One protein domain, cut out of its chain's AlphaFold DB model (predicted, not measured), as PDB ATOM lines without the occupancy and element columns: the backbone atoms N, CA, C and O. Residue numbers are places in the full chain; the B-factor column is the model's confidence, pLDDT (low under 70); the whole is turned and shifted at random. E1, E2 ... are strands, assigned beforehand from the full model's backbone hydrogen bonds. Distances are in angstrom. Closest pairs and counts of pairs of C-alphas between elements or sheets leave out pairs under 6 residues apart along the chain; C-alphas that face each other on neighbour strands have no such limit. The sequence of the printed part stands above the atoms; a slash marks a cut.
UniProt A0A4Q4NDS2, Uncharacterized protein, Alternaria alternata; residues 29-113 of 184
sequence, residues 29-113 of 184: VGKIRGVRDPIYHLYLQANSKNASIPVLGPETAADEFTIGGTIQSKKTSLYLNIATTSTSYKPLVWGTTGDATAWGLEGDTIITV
ATOM      1  N   VAL A  29     216.899 195.185 240.040       78.88
ATOM      2  CA  VAL A  29     216.753 195.533 238.622       78.88
ATOM      3  C   VAL A  29     217.614 194.597 237.788       78.88
ATOM      4  O   VAL A  29     218.807 194.463 238.053       78.88
ATOM      5  N   GLY A  30     217.025 193.947 236.785       78.31
ATOM      6  CA  GLY A  30     217.760 193.009 235.939       78.31
ATOM      7  C   GLY A  30     216.997 192.534 234.705       78.31
ATOM      8  O   GLY A  30     215.828 192.867 234.503       78.31
ATOM      9  N   LYS A  31     217.687 191.746 233.872       76.56
ATOM     10  CA  LYS A  31     217.127 191.091 232.683       76.56
ATOM     11  C   LYS A  31     216.687 189.662 233.016       76.56
ATOM     12  O   LYS A  31     217.391 188.948 233.724       76.56
ATOM     13  N   ILE A  32     215.570 189.218 232.444       70.62
ATOM     14  CA  ILE A  32     215.022 187.866 232.648       70.62
ATOM     15  C   ILE A  32     215.305 187.006 231.412       70.62
ATOM     16  O   ILE A  32     214.979 187.432 230.304       70.62
ATOM     17  N   ARG A  33     215.868 185.799 231.594       72.75
ATOM     18  CA  ARG A  33     216.308 184.898 230.508       72.75
ATOM     19  C   ARG A  33     215.575 183.549 230.486       72.75
ATOM     20  O   ARG A  33     215.296 182.978 231.534       72.75
ATOM     21  N   GLY A  34     215.311 183.015 229.297       62.22
ATOM     22  CA  GLY A  34     214.907 181.628 229.067       62.22
ATOM     23  C   GLY A  34     216.112 180.765 228.688       62.22
ATOM     24  O   GLY A  34     216.971 181.212 227.933       62.22
ATOM     25  N   VAL A  35     216.169 179.532 229.200       55.69
ATOM     26  CA  VAL A  35     217.239 178.559 228.918       55.69
ATOM     27  C   VAL A  35     216.619 177.305 228.301       55.69
ATOM     28  O   VAL A  35     215.730 176.696 228.895       55.69
ATOM     29  N   ARG A  36     217.068 176.918 227.103       44.06
ATOM     30  CA  ARG A  36     216.696 175.664 226.428       44.06
ATOM     31  C   ARG A  36     217.866 175.217 225.556       44.06
ATOM     32  O   ARG A  36     218.455 176.072 224.908       44.06
ATOM     33  N   ASP A  37     218.182 173.922 225.540       43.47
ATOM     34  CA  ASP A  37     219.236 173.372 224.677       43.47
ATOM     35  C   ASP A  37     218.757 173.175 223.224       43.47
ATOM     36  O   ASP A  37     217.632 172.688 223.030       43.47
ATOM     37  N   PRO A  38     219.584 173.502 222.199       57.31
ATOM     38  CA  PRO A  38     220.890 174.186 222.272       57.31
ATOM     39  C   PRO A  38     220.757 175.637 222.769       57.31
ATOM     40  O   PRO A  38     219.768 176.288 222.455       57.31
ATOM     41  N   ILE A  39     221.730 176.124 223.554       53.47
ATOM     42  CA  ILE A  39     221.618 177.343 224.381       53.47
ATOM     43  C   ILE A  39     221.302 178.598 223.542       53.47
ATOM     44  O   ILE A  39     222.192 179.266 223.019       53.47
ATOM     45  N   TYR A  40     220.023 178.970 223.479       55.28
ATOM     46  CA  TYR A  40     219.582 180.283 223.006       55.28
ATOM     47  C   TYR A  40     219.385 181.217 224.203       55.28
ATOM     48  O   TYR A  40     218.558 180.950 225.073       55.28
ATOM     49  N   HIS A  41     220.122 182.330 224.240       61.44
ATOM     50  CA  HIS A  41     219.939 183.383 225.241       61.44
ATOM     51  C   HIS A  41     218.729 184.233 224.842       61.44
ATOM     52  O   HIS A  41     218.859 185.209 224.102       61.44
ATOM     53  N   LEU A  42     217.537 183.820 225.278       71.19
ATOM     54  CA  LEU A  42     216.303 184.546 224.991       71.19
ATOM     55  C   LEU A  42     215.864 185.356 226.208       71.19
ATOM     56  O   LEU A  42     215.844 184.843 227.318       71.19
ATOM     57  N   TYR A  43     215.477 186.605 226.000       76.19
ATOM     58  CA  TYR A  43     215.169 187.584 227.030       76.19
ATOM     59  C   TYR A  43     213.695 187.960 226.990       76.19
ATOM     60  O   TYR A  43     213.142 188.177 225.904       76.19
ATOM     61  N   LEU A  44     213.071 188.049 228.168       81.88
ATOM     62  CA  LEU A  44     211.678 188.462 228.293       81.88
ATOM     63  C   LEU A  44     211.515 189.915 227.841       81.88
ATOM     64  O   LEU A  44     212.242 190.805 228.274       81.88
ATOM     65  N   GLN A  45     210.551 190.133 226.957       83.50
ATOM     66  CA  GLN A  45     210.231 191.434 226.386       83.50
ATOM     67  C   GLN A  45     208.753 191.493 225.978       83.50
ATOM     68  O   GLN A  45     208.068 190.470 225.879       83.50
ATOM     69  N   ALA A  46     208.249 192.699 225.732       83.50
ATOM     70  CA  ALA A  46     206.940 192.899 225.122       83.50
ATOM     71  C   ALA A  46     206.994 192.598 223.613       83.50
ATOM     72  O   ALA A  46     207.977 192.917 222.940       83.50
ATOM     73  N   ASN A  47     205.939 191.995 223.063       85.38
ATOM     74  CA  ASN A  47     205.863 191.715 221.631       85.38
ATOM     75  C   ASN A  47     205.785 193.026 220.828       85.38
ATOM     76  O   ASN A  47     204.944 193.884 221.090       85.38
ATOM     77  N   SER A  48     206.632 193.151 219.806       84.25
ATOM     78  CA  SER A  48     206.723 194.344 218.955       84.25
ATOM     79  C   SER A  48     205.432 194.683 218.204       84.25
ATOM     80  O   SER A  48     205.225 195.836 217.842       84.25
ATOM     81  N   LYS A  49     204.555 193.700 217.978       87.50
ATOM     82  CA  LYS A  49     203.246 193.881 217.336       87.50
ATOM     83  C   LYS A  49     202.119 194.142 218.336       87.50
ATOM     84  O   LYS A  49     201.088 194.678 217.946       87.50
ATOM     85  N   ASN A  50     202.281 193.730 219.594       85.81
ATOM     86  CA  ASN A  50     201.283 193.920 220.644       85.81
ATOM     87  C   ASN A  50     201.945 193.895 222.028       85.81
ATOM     88  O   ASN A  50     202.297 192.830 222.538       85.81
ATOM     89  N   ALA A  51     202.046 195.061 222.664       85.25
ATOM     90  CA  ALA A  51     202.732 195.212 223.943       85.25
ATOM     91  C   ALA A  51     202.105 194.409 225.099       85.25
ATOM     92  O   ALA A  51     202.786 194.150 226.086       85.25
ATOM     93  N   SER A  52     200.852 193.958 224.975       84.50
ATOM     94  CA  SER A  52     200.176 193.168 226.010       84.50
ATOM     95  C   SER A  52     200.623 191.700 226.064       84.50
ATOM     96  O   SER A  52     200.257 190.981 226.994       84.50
ATOM     97  N   ILE A  53     201.413 191.236 225.085       81.62
ATOM     98  CA  ILE A  53     201.853 189.838 224.981       81.62
ATOM     99  C   ILE A  53     203.336 189.709 225.380       81.62
ATOM    100  O   ILE A  53     204.194 190.273 224.691       81.62
ATOM    101  N   PRO A  54     203.675 188.952 226.444       83.62
ATOM    102  CA  PRO A  54     205.061 188.637 226.786       83.62
ATOM    103  C   PRO A  54     205.663 187.602 225.831       83.62
ATOM    104  O   PRO A  54     205.040 186.584 225.529       83.62
ATOM    105  N   VAL A  55     206.895 187.845 225.379       85.56
ATOM    106  CA  VAL A  55     207.661 186.931 224.517       85.56
ATOM    107  C   VAL A  55     209.122 186.847 224.959       85.56
ATOM    108  O   VAL A  55     209.639 187.756 225.604       85.56
ATOM    109  N   LEU A  56     209.797 185.755 224.596       80.94
ATOM    110  CA  LEU A  56     211.245 185.595 224.745       80.94
ATOM    111  C   LEU A  56     211.922 185.898 223.394       80.94
ATOM    112  O   LEU A  56     211.507 185.348 222.375       80.94
ATOM    113  N   GLY A  57     212.943 186.757 223.370       78.38
ATOM    114  CA  GLY A  57     213.619 187.195 222.133       78.38
ATOM    115  C   GLY A  57     215.091 187.595 222.332       78.38
ATOM    116  O   GLY A  57     215.652 187.301 223.378       78.38
ATOM    117  N   PRO A  58     215.764 188.229 221.357       78.12
ATOM    118  CA  PRO A  58     217.203 188.507 221.437       78.12
ATOM    119  C   PRO A  58     217.563 189.525 222.532       78.12
ATOM    120  O   PRO A  58     216.754 190.390 222.874       78.12
ATOM    121  N   GLU A  59     218.805 189.464 223.029       75.62
ATOM    122  CA  GLU A  59     219.298 190.344 224.103       75.62
ATOM    123  C   GLU A  59     219.227 191.830 223.765       75.62
ATOM    124  O   GLU A  59     218.941 192.655 224.630       75.62
ATOM    125  N   THR A  60     219.489 192.182 222.508       78.12
ATOM    126  CA  THR A  60     219.499 193.575 222.044       78.12
ATOM    127  C   THR A  60     218.136 194.254 222.176       78.12
ATOM    128  O   THR A  60     218.065 195.478 222.209       78.12
ATOM    129  N   ALA A  61     217.061 193.469 222.279       75.62
ATOM    130  CA  ALA A  61     215.700 193.940 222.498       75.62
ATOM    131  C   ALA A  61     215.183 193.649 223.921       75.62
ATOM    132  O   ALA A  61     214.002 193.867 224.194       75.62
ATOM    133  N   ALA A  62     216.048 193.154 224.815       77.19
ATOM    134  CA  ALA A  62     215.688 192.820 226.186       77.19
ATOM    135  C   ALA A  62     215.197 194.047 226.955       77.19
ATOM    136  O   ALA A  62     215.709 195.156 226.790       77.19
ATOM    137  N   ASP A  63     214.225 193.813 227.826       80.62
ATOM    138  CA  ASP A  63     213.724 194.818 228.750       80.62
ATOM    139  C   ASP A  63     214.403 194.678 230.121       80.62
ATOM    140  O   ASP A  63     214.886 193.602 230.495       80.62
ATOM    141  N   GLU A  64     214.449 195.781 230.861       87.69
ATOM    142  CA  GLU A  64     214.871 195.803 232.258       87.69
ATOM    143  C   GLU A  64     213.640 195.746 233.157       87.69
ATOM    144  O   GLU A  64     212.638 196.416 232.898       87.69
ATOM    145  N   PHE A  65     213.722 194.987 234.246       87.94
ATOM    146  CA  PHE A  65     212.592 194.795 235.148       87.94
ATOM    147  C   PHE A  65     212.938 195.190 236.571       87.94
ATOM    148  O   PHE A  65     213.989 194.800 237.069       87.94
ATOM    149  N   THR A  66     212.023 195.894 237.234       90.62
ATOM    150  CA  THR A  66     212.008 196.024 238.693       90.62
ATOM    151  C   THR A  66     211.311 194.797 239.270       90.62
ATOM    152  O   THR A  66     210.143 194.553 238.964       90.62
ATOM    153  N   ILE A  67     212.021 194.017 240.083       87.75
ATOM    154  CA  ILE A  67     211.565 192.733 240.627       87.75
ATOM    155  C   ILE A  67     211.528 192.820 242.153       87.75
ATOM    156  O   ILE A  67     212.577 192.874 242.794       87.75
ATOM    157  N   GLY A  68     210.332 192.793 242.743       83.44
ATOM    158  CA  GLY A  68     210.135 192.830 244.195       83.44
ATOM    159  C   GLY A  68     208.660 192.708 244.573       83.44
ATOM    160  O   GLY A  68     207.952 193.708 244.645       83.44
ATOM    161  N   GLY A  69     208.176 191.478 244.782       85.31
ATOM    162  CA  GLY A  69     206.753 191.164 244.987       85.31
ATOM    163  C   GLY A  69     205.952 191.202 243.681       85.31
ATOM    164  O   GLY A  69     205.323 190.216 243.305       85.31
ATOM    165  N   THR A  70     206.051 192.297 242.934       91.69
ATOM    166  CA  THR A  70     205.604 192.399 241.538       91.69
ATOM    167  C   THR A  70     206.810 192.428 240.593       91.69
ATOM    168  O   THR A  70     207.957 192.576 241.026       91.69
ATOM    169  N   ILE A  71     206.565 192.249 239.295       92.88
ATOM    170  CA  ILE A  71     207.582 192.413 238.250       92.88
ATOM    171  C   ILE A  71     207.077 193.474 237.288       92.88
ATOM    172  O   ILE A  71     206.060 193.257 236.631       92.88
ATOM    173  N   GLN A  72     207.773 194.604 237.207       94.62
ATOM    174  CA  GLN A  72     207.396 195.725 236.349       94.62
ATOM    175  C   GLN A  72     208.465 195.978 235.289       94.62
ATOM    176  O   GLN A  72     209.645 196.103 235.610       94.62
ATOM    177  N   SER A  73     208.046 196.083 234.032       93.62
ATOM    178  CA  SER A  73     208.886 196.535 232.922       93.62
ATOM    179  C   SER A  73     209.272 198.000 233.116       93.62
ATOM    180  O   SER A  73     208.402 198.854 233.284       93.62
ATOM    181  N   LYS A  74     210.565 198.323 233.032       92.19
ATOM    182  CA  LYS A  74     211.032 199.717 233.051       92.19
ATOM    183  C   LYS A  74     210.753 200.445 231.739       92.19
ATOM    184  O   LYS A  74     210.643 201.667 231.742       92.19
ATOM    185  N   LYS A  75     210.631 199.717 230.627       89.62
ATOM    186  CA  LYS A  75     210.336 200.298 229.312       89.62
ATOM    187  C   LYS A  75     208.866 200.667 229.130       89.62
ATOM    188  O   LYS A  75     208.572 201.687 228.517       89.62
ATOM    189  N   THR A  76     207.947 199.828 229.606       93.31
ATOM    190  CA  THR A  76     206.498 199.983 229.366       93.31
ATOM    191  C   THR A  76     205.707 200.344 230.617       93.31
ATOM    192  O   THR A  76     204.530 200.678 230.509       93.31
ATOM    193  N   SER A  77     206.317 200.257 231.803       94.31
ATOM    194  CA  SER A  77     205.653 200.385 233.108       94.31
ATOM    195  C   SER A  77     204.554 199.344 233.367       94.31
ATOM    196  O   SER A  77     203.864 199.436 234.383       94.31
ATOM    197  N   LEU A  78     204.399 198.348 232.489       94.44
ATOM    198  CA  LEU A  78     203.446 197.254 232.649       94.44
ATOM    199  C   LEU A  78     203.990 196.189 233.602       94.44
ATOM    200  O   LEU A  78     205.199 195.964 233.703       94.44
ATOM    201  N   TYR A  79     203.072 195.506 234.273       95.06
ATOM    202  CA  TYR A  79     203.345 194.459 235.244       95.06
ATOM    203  C   TYR A  79     203.127 193.071 234.652       95.06
ATOM    204  O   TYR A  79     202.148 192.835 233.942       95.06
ATOM    205  N   LEU A  80     204.032 192.145 234.967       93.75
ATOM    206  CA  LEU A  80     203.903 190.741 234.599       93.75
ATOM    207  C   LEU A  80     202.928 190.054 235.557       93.75
ATOM    208  O   LEU A  80     203.228 189.867 236.738       93.75
ATOM    209  N   ASN A  81     201.787 189.626 235.030       92.88
ATOM    210  CA  ASN A  81     200.746 188.944 235.786       92.88
ATOM    211  C   ASN A  81     200.524 187.518 235.291       92.88
ATOM    212  O   ASN A  81     200.889 187.146 234.175       92.88
ATOM    213  N   ILE A  82     199.872 186.725 236.139       89.81
ATOM    214  CA  ILE A  82     199.382 185.392 235.805       89.81
ATOM    215  C   ILE A  82     197.893 185.525 235.495       89.81
ATOM    216  O   ILE A  82     197.115 185.945 236.351       89.81
ATOM    217  N   ALA A  83     197.485 185.166 234.283       86.75
ATOM    218  CA  ALA A  83     196.087 185.231 233.892       86.75
ATOM    219  C   ALA A  83     195.235 184.193 234.638       86.75
ATOM    220  O   ALA A  83     195.642 183.051 234.897       86.75
ATOM    221  N   THR A  84     194.000 184.581 234.936       86.81
ATOM    222  CA  THR A  84     192.999 183.723 235.564       86.81
ATOM    223  C   THR A  84     192.381 182.788 234.526       86.81
ATOM    224  O   THR A  84     191.515 183.154 233.742       86.81
ATOM    225  N   THR A  85     192.837 181.538 234.525       83.31
ATOM    226  CA  THR A  85     192.290 180.456 233.693       83.31
ATOM    227  C   THR A  85     192.067 179.189 234.519       83.31
ATOM    228  O   THR A  85     192.757 178.961 235.523       83.31
ATOM    229  N   SER A  86     191.111 178.364 234.088       80.50
ATOM    230  CA  SER A  86     190.811 177.043 234.653       80.50
ATOM    231  C   SER A  86     191.817 175.962 234.241       80.50
ATOM    232  O   SER A  86     191.836 174.886 234.834       80.50
ATOM    233  N   THR A  87     192.674 176.234 233.254       77.88
ATOM    234  CA  THR A  87     193.714 175.302 232.807       77.88
ATOM    235  C   THR A  87     194.849 175.177 233.829       77.88
ATOM    236  O   THR A  87     195.159 176.116 234.569       77.88
ATOM    237  N   SER A  88     195.498 174.007 233.854       70.12
ATOM    238  CA  SER A  88     196.651 173.728 234.726       70.12
ATOM    239  C   SER A  88     197.863 174.603 234.399       70.12
ATOM    240  O   SER A  88     198.590 175.004 235.304       70.12
ATOM    241  N   TYR A  89     198.048 174.950 233.124       75.44
ATOM    242  CA  TYR A  89     199.006 175.958 232.681       75.44
ATOM    243  C   TYR A  89     198.315 177.316 232.616       75.44
ATOM    244  O   TYR A  89     197.315 177.470 231.908       75.44
ATOM    245  N   LYS A  90     198.843 178.292 233.358       80.19
ATOM    246  CA  LYS A  90     198.324 179.660 233.379       80.19
ATOM    247  C   LYS A  90     199.194 180.554 232.491       80.19
ATOM    248  O   LYS A  90     200.413 180.542 232.668       80.19
ATOM    249  N   PRO A  91     198.611 181.303 231.541       86.50
ATOM    250  CA  PRO A  91     199.383 182.203 230.704       86.50
ATOM    251  C   PRO A  91     199.877 183.407 231.506       86.50
ATOM    252  O   PRO A  91     199.239 183.836 232.468       86.50
ATOM    253  N   LEU A  92     201.008 183.958 231.072       90.69
ATOM    254  CA  LEU A  92     201.505 185.240 231.550       90.69
ATOM    255  C   LEU A  92     200.959 186.360 230.667       90.69
ATOM    256  O   LEU A  92     200.855 186.195 229.450       90.69
ATOM    257  N   VAL A  93     200.622 187.492 231.275       92.06
ATOM    258  CA  VAL A  93     200.058 188.661 230.588       92.06
ATOM    259  C   VAL A  93     200.671 189.945 231.132       92.06
ATOM    260  O   VAL A  93     201.036 190.002 232.306       92.06
ATOM    261  N   TRP A  94     200.763 190.976 230.293       94.50
ATOM    262  CA  TRP A  94     201.130 192.318 230.744       94.50
ATOM    263  C   TRP A  94     199.878 193.100 231.147       94.50
ATOM    264  O   TRP A  94     198.951 193.241 230.350       94.50
ATOM    265  N   GLY A  95     199.852 193.599 232.382       92.31
ATOM    266  CA  GLY A  95     198.766 194.414 232.927       92.31
ATOM    267  C   GLY A  95     199.240 195.796 233.365       92.31
ATOM    268  O   GLY A  95     200.423 196.018 233.608       92.31
ATOM    269  N   THR A  96     198.317 196.745 233.485       95.12
ATOM    270  CA  THR A  96     198.612 198.078 234.038       95.12
ATOM    271  C   THR A  96     198.727 198.069 235.566       95.12
ATOM    272  O   THR A  96     199.286 199.000 236.141       95.12
ATOM    273  N   THR A  97     198.244 197.011 236.223       94.31
ATOM    274  CA  THR A  97     198.310 196.775 237.673       94.31
ATOM    275  C   THR A  97     199.109 195.512 237.985       94.31
ATOM    276  O   THR A  97     199.080 194.550 237.222       94.31
ATOM    277  N   GLY A  98     199.834 195.500 239.105       91.12
ATOM    278  CA  GLY A  98     200.588 194.334 239.577       91.12
ATOM    279  C   GLY A  98     199.724 193.371 240.386       91.12
ATOM    280  O   GLY A  98     199.872 193.292 241.602       91.12
ATOM    281  N   ASP A  99     198.821 192.654 239.720       91.31
ATOM    282  CA  ASP A  99     197.875 191.737 240.370       91.31
ATOM    283  C   ASP A  99     198.578 190.482 240.920       91.31
ATOM    284  O   ASP A  99     198.181 189.919 241.942       91.31
ATOM    285  N   ALA A 100     199.646 190.037 240.252       89.31
ATOM    286  CA  ALA A 100     200.507 188.973 240.752       89.31
ATOM    287  C   ALA A 100     201.583 189.554 241.682       89.31
ATOM    288  O   ALA A 100     202.575 190.125 241.234       89.31
ATOM    289  N   THR A 101     201.393 189.364 242.989       89.81
ATOM    290  CA  THR A 101     202.277 189.880 244.055       89.81
ATOM    291  C   THR A 101     203.170 188.814 244.691       89.81
ATOM    292  O   THR A 101     203.907 189.076 245.640       89.81
ATOM    293  N   ALA A 102     203.089 187.585 244.185       85.62
ATOM    294  CA  ALA A 102     203.779 186.429 244.738       85.62
ATOM    295  C   ALA A 102     205.060 186.070 243.969       85.62
ATOM    296  O   ALA A 102     205.489 184.915 244.021       85.62
ATOM    297  N   TRP A 103     205.650 187.011 243.229       88.12
ATOM    298  CA  TRP A 103     206.904 186.780 242.517       88.12
ATOM    299  C   TRP A 103     208.099 186.809 243.472       88.12
ATOM    300  O   TRP A 103     208.177 187.637 244.378       88.12
ATOM    301  N   GLY A 104     209.052 185.911 243.246       82.75
ATOM    302  CA  GLY A 104     210.312 185.847 243.973       82.75
ATOM    303  C   GLY A 104     211.460 185.392 243.082       82.75
ATOM    304  O   GLY A 104     211.251 184.956 241.948       82.75
ATOM    305  N   LEU A 105     212.673 185.490 243.621       79.81
ATOM    306  CA  LEU A 105     213.903 185.058 242.965       79.81
ATOM    307  C   LEU A 105     214.501 183.853 243.690       79.81
ATOM    308  O   LEU A 105     214.598 183.834 244.917       79.81
ATOM    309  N   GLU A 106     214.932 182.867 242.915       75.06
ATOM    310  CA  GLU A 106     215.771 181.759 243.358       75.06
ATOM    311  C   GLU A 106     217.006 181.710 242.452       75.06
ATOM    312  O   GLU A 106     216.960 181.208 241.326       75.06
ATOM    313  N   GLY A 107     218.097 182.323 242.923       78.12
ATOM    314  CA  GLY A 107     219.226 182.670 242.057       78.12
ATOM    315  C   GLY A 107     218.761 183.590 240.923       78.12
ATOM    316  O   GLY A 107     218.110 184.600 241.178       78.12
ATOM    317  N   ASP A 108     219.027 183.187 239.679       67.44
ATOM    318  CA  ASP A 108     218.602 183.909 238.468       67.44
ATOM    319  C   ASP A 108     217.189 183.531 237.985       67.44
ATOM    320  O   ASP A 108     216.733 184.005 236.942       67.44
ATOM    321  N   THR A 109     216.503 182.623 238.685       72.81
ATOM    322  CA  THR A 109     215.197 182.109 238.259       72.81
ATOM    323  C   THR A 109     214.076 182.866 238.951       72.81
ATOM    324  O   THR A 109     214.044 182.958 240.178       72.81
ATOM    325  N   ILE A 110     213.110 183.352 238.171       83.50
ATOM    326  CA  ILE A 110     211.852 183.860 238.719       83.50
ATOM    327  C   ILE A 110     210.940 182.692 239.052       83.50
ATOM    328  O   ILE A 110     210.674 181.823 238.220       83.50
ATOM    329  N   ILE A 111     210.429 182.712 240.273       83.62
ATOM    330  CA  ILE A 111     209.511 181.716 240.804       83.62
ATOM    331  C   ILE A 111     208.319 182.403 241.462       83.62
ATOM    332  O   ILE A 111     208.350 183.589 241.787       83.62
ATOM    333  N   THR A 112     207.274 181.631 241.727       85.50
ATOM    334  CA  THR A 112     206.257 182.002 242.708       85.50
ATOM    335  C   THR A 112     206.721 181.597 244.108       85.50
ATOM    336  O   THR A 112     207.243 180.497 244.318       85.50
ATOM    337  N   VAL A 113     206.557 182.490 245.086       82.12
ATOM    338  CA  VAL A 113     207.029 182.260 246.460       82.12
ATOM    339  C   VAL A 113     206.231 181.165 247.171       82.12
ATOM    340  O   VAL A 113     205.088 180.841 246.822       82.12
TER     341      VAL A 113
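AT A GLANCE: This is residues 29 to 113 of the 184 residues of an uncharacterized protein of Alternaria alternata (UniProt A0A4Q4NDS2). Three strand hairpins, E1 with E2, E3 with E4 and E5 with E6, stand in a ring like a small, loose barrel, and the unnamed residues 29 to 34 bridge the gap between E3 and E1. The bent strand E2 reaches round to E6, while the fourth hairpin, E7 with E8, lies beside the ring, E7 coming close to E3 and to the first residue of E4. The printed part has 85 residues with no named helix and eight named strands, E1 to E8 in order, in four antiparallel sheets of two strands each. The class is all strand, though 38 of the 85 residues are in named elements, under half. The whole is compact, with a radius of gyration of the C-alphas of 12.6 A and spans of 32 by 27 by 26 A.

IN THESE COORDINATES: Start at C-alpha 29 at (216.753, 195.533, 238.622); residues 29 to 41 hold no named element. Find C-alpha 42 at (216.303, 184.546, 224.991), where E1, residues 42 to 47, begins; it is 13.1 A long. E2, residues 50 to 57, is the longest strand by residues, 14.1 A from first to last C-alpha, and bends by 95 degrees at residue 53. Then come E3, residues 65 to 68, E4, residues 70 to 73, E5, residues 79 to 82, E6, residues 92 to 95, and E7, residues 103 to 106. E8, residues 109 to 112, ends with C-alpha 112 at (206.257, 182.002, 242.708).

HOW THE PARTS SIT: Look first at the hairpin of E1 and E2, antiparallel at 165 degrees, with N 45 and O 55 2.9 A apart, within hydrogen-bond range. Residues 33 to 34 pair with residues 42 to 43 of E1, antiparallel, and residues 29 to 30 pair with residues 65 to 66 of E3, antiparallel. E1 and E3 are themselves apart. From E2 go to E6, where the closest C-alphas, of Ser 52 and Trp 94, are 4.9 A apart. E5 and E6 are a hairpin, antiparallel at 138 degrees, with N 81 and O 93 2.9 A apart. The closest C-alphas of E4 and E5, of Gln 72 and Tyr 79, are 4.4 A apart. In the hairpin of E3 and E4, antiparallel at 168 degrees, N 66 and O 72 are 2.9 A apart. E7 and E8, a hairpin antiparallel at 136 degrees, have N 104 and O 111 2.8 A apart. The closest C-alphas of E3 and E7, of Gly 68 and Gly 104, are 7.0 A apart; E8 and E3 are apart.

THE WHOLE: The two C-alphas farthest apart, of Pro 38 and Thr 97, are 35.5 A from each other. The printed part has no cut, and no link between named strands is long. Read the B-factor column for the confidence: the mean pLDDT of the printed part is 81.6, and residues 34 to 41 and residue 108 are under 70.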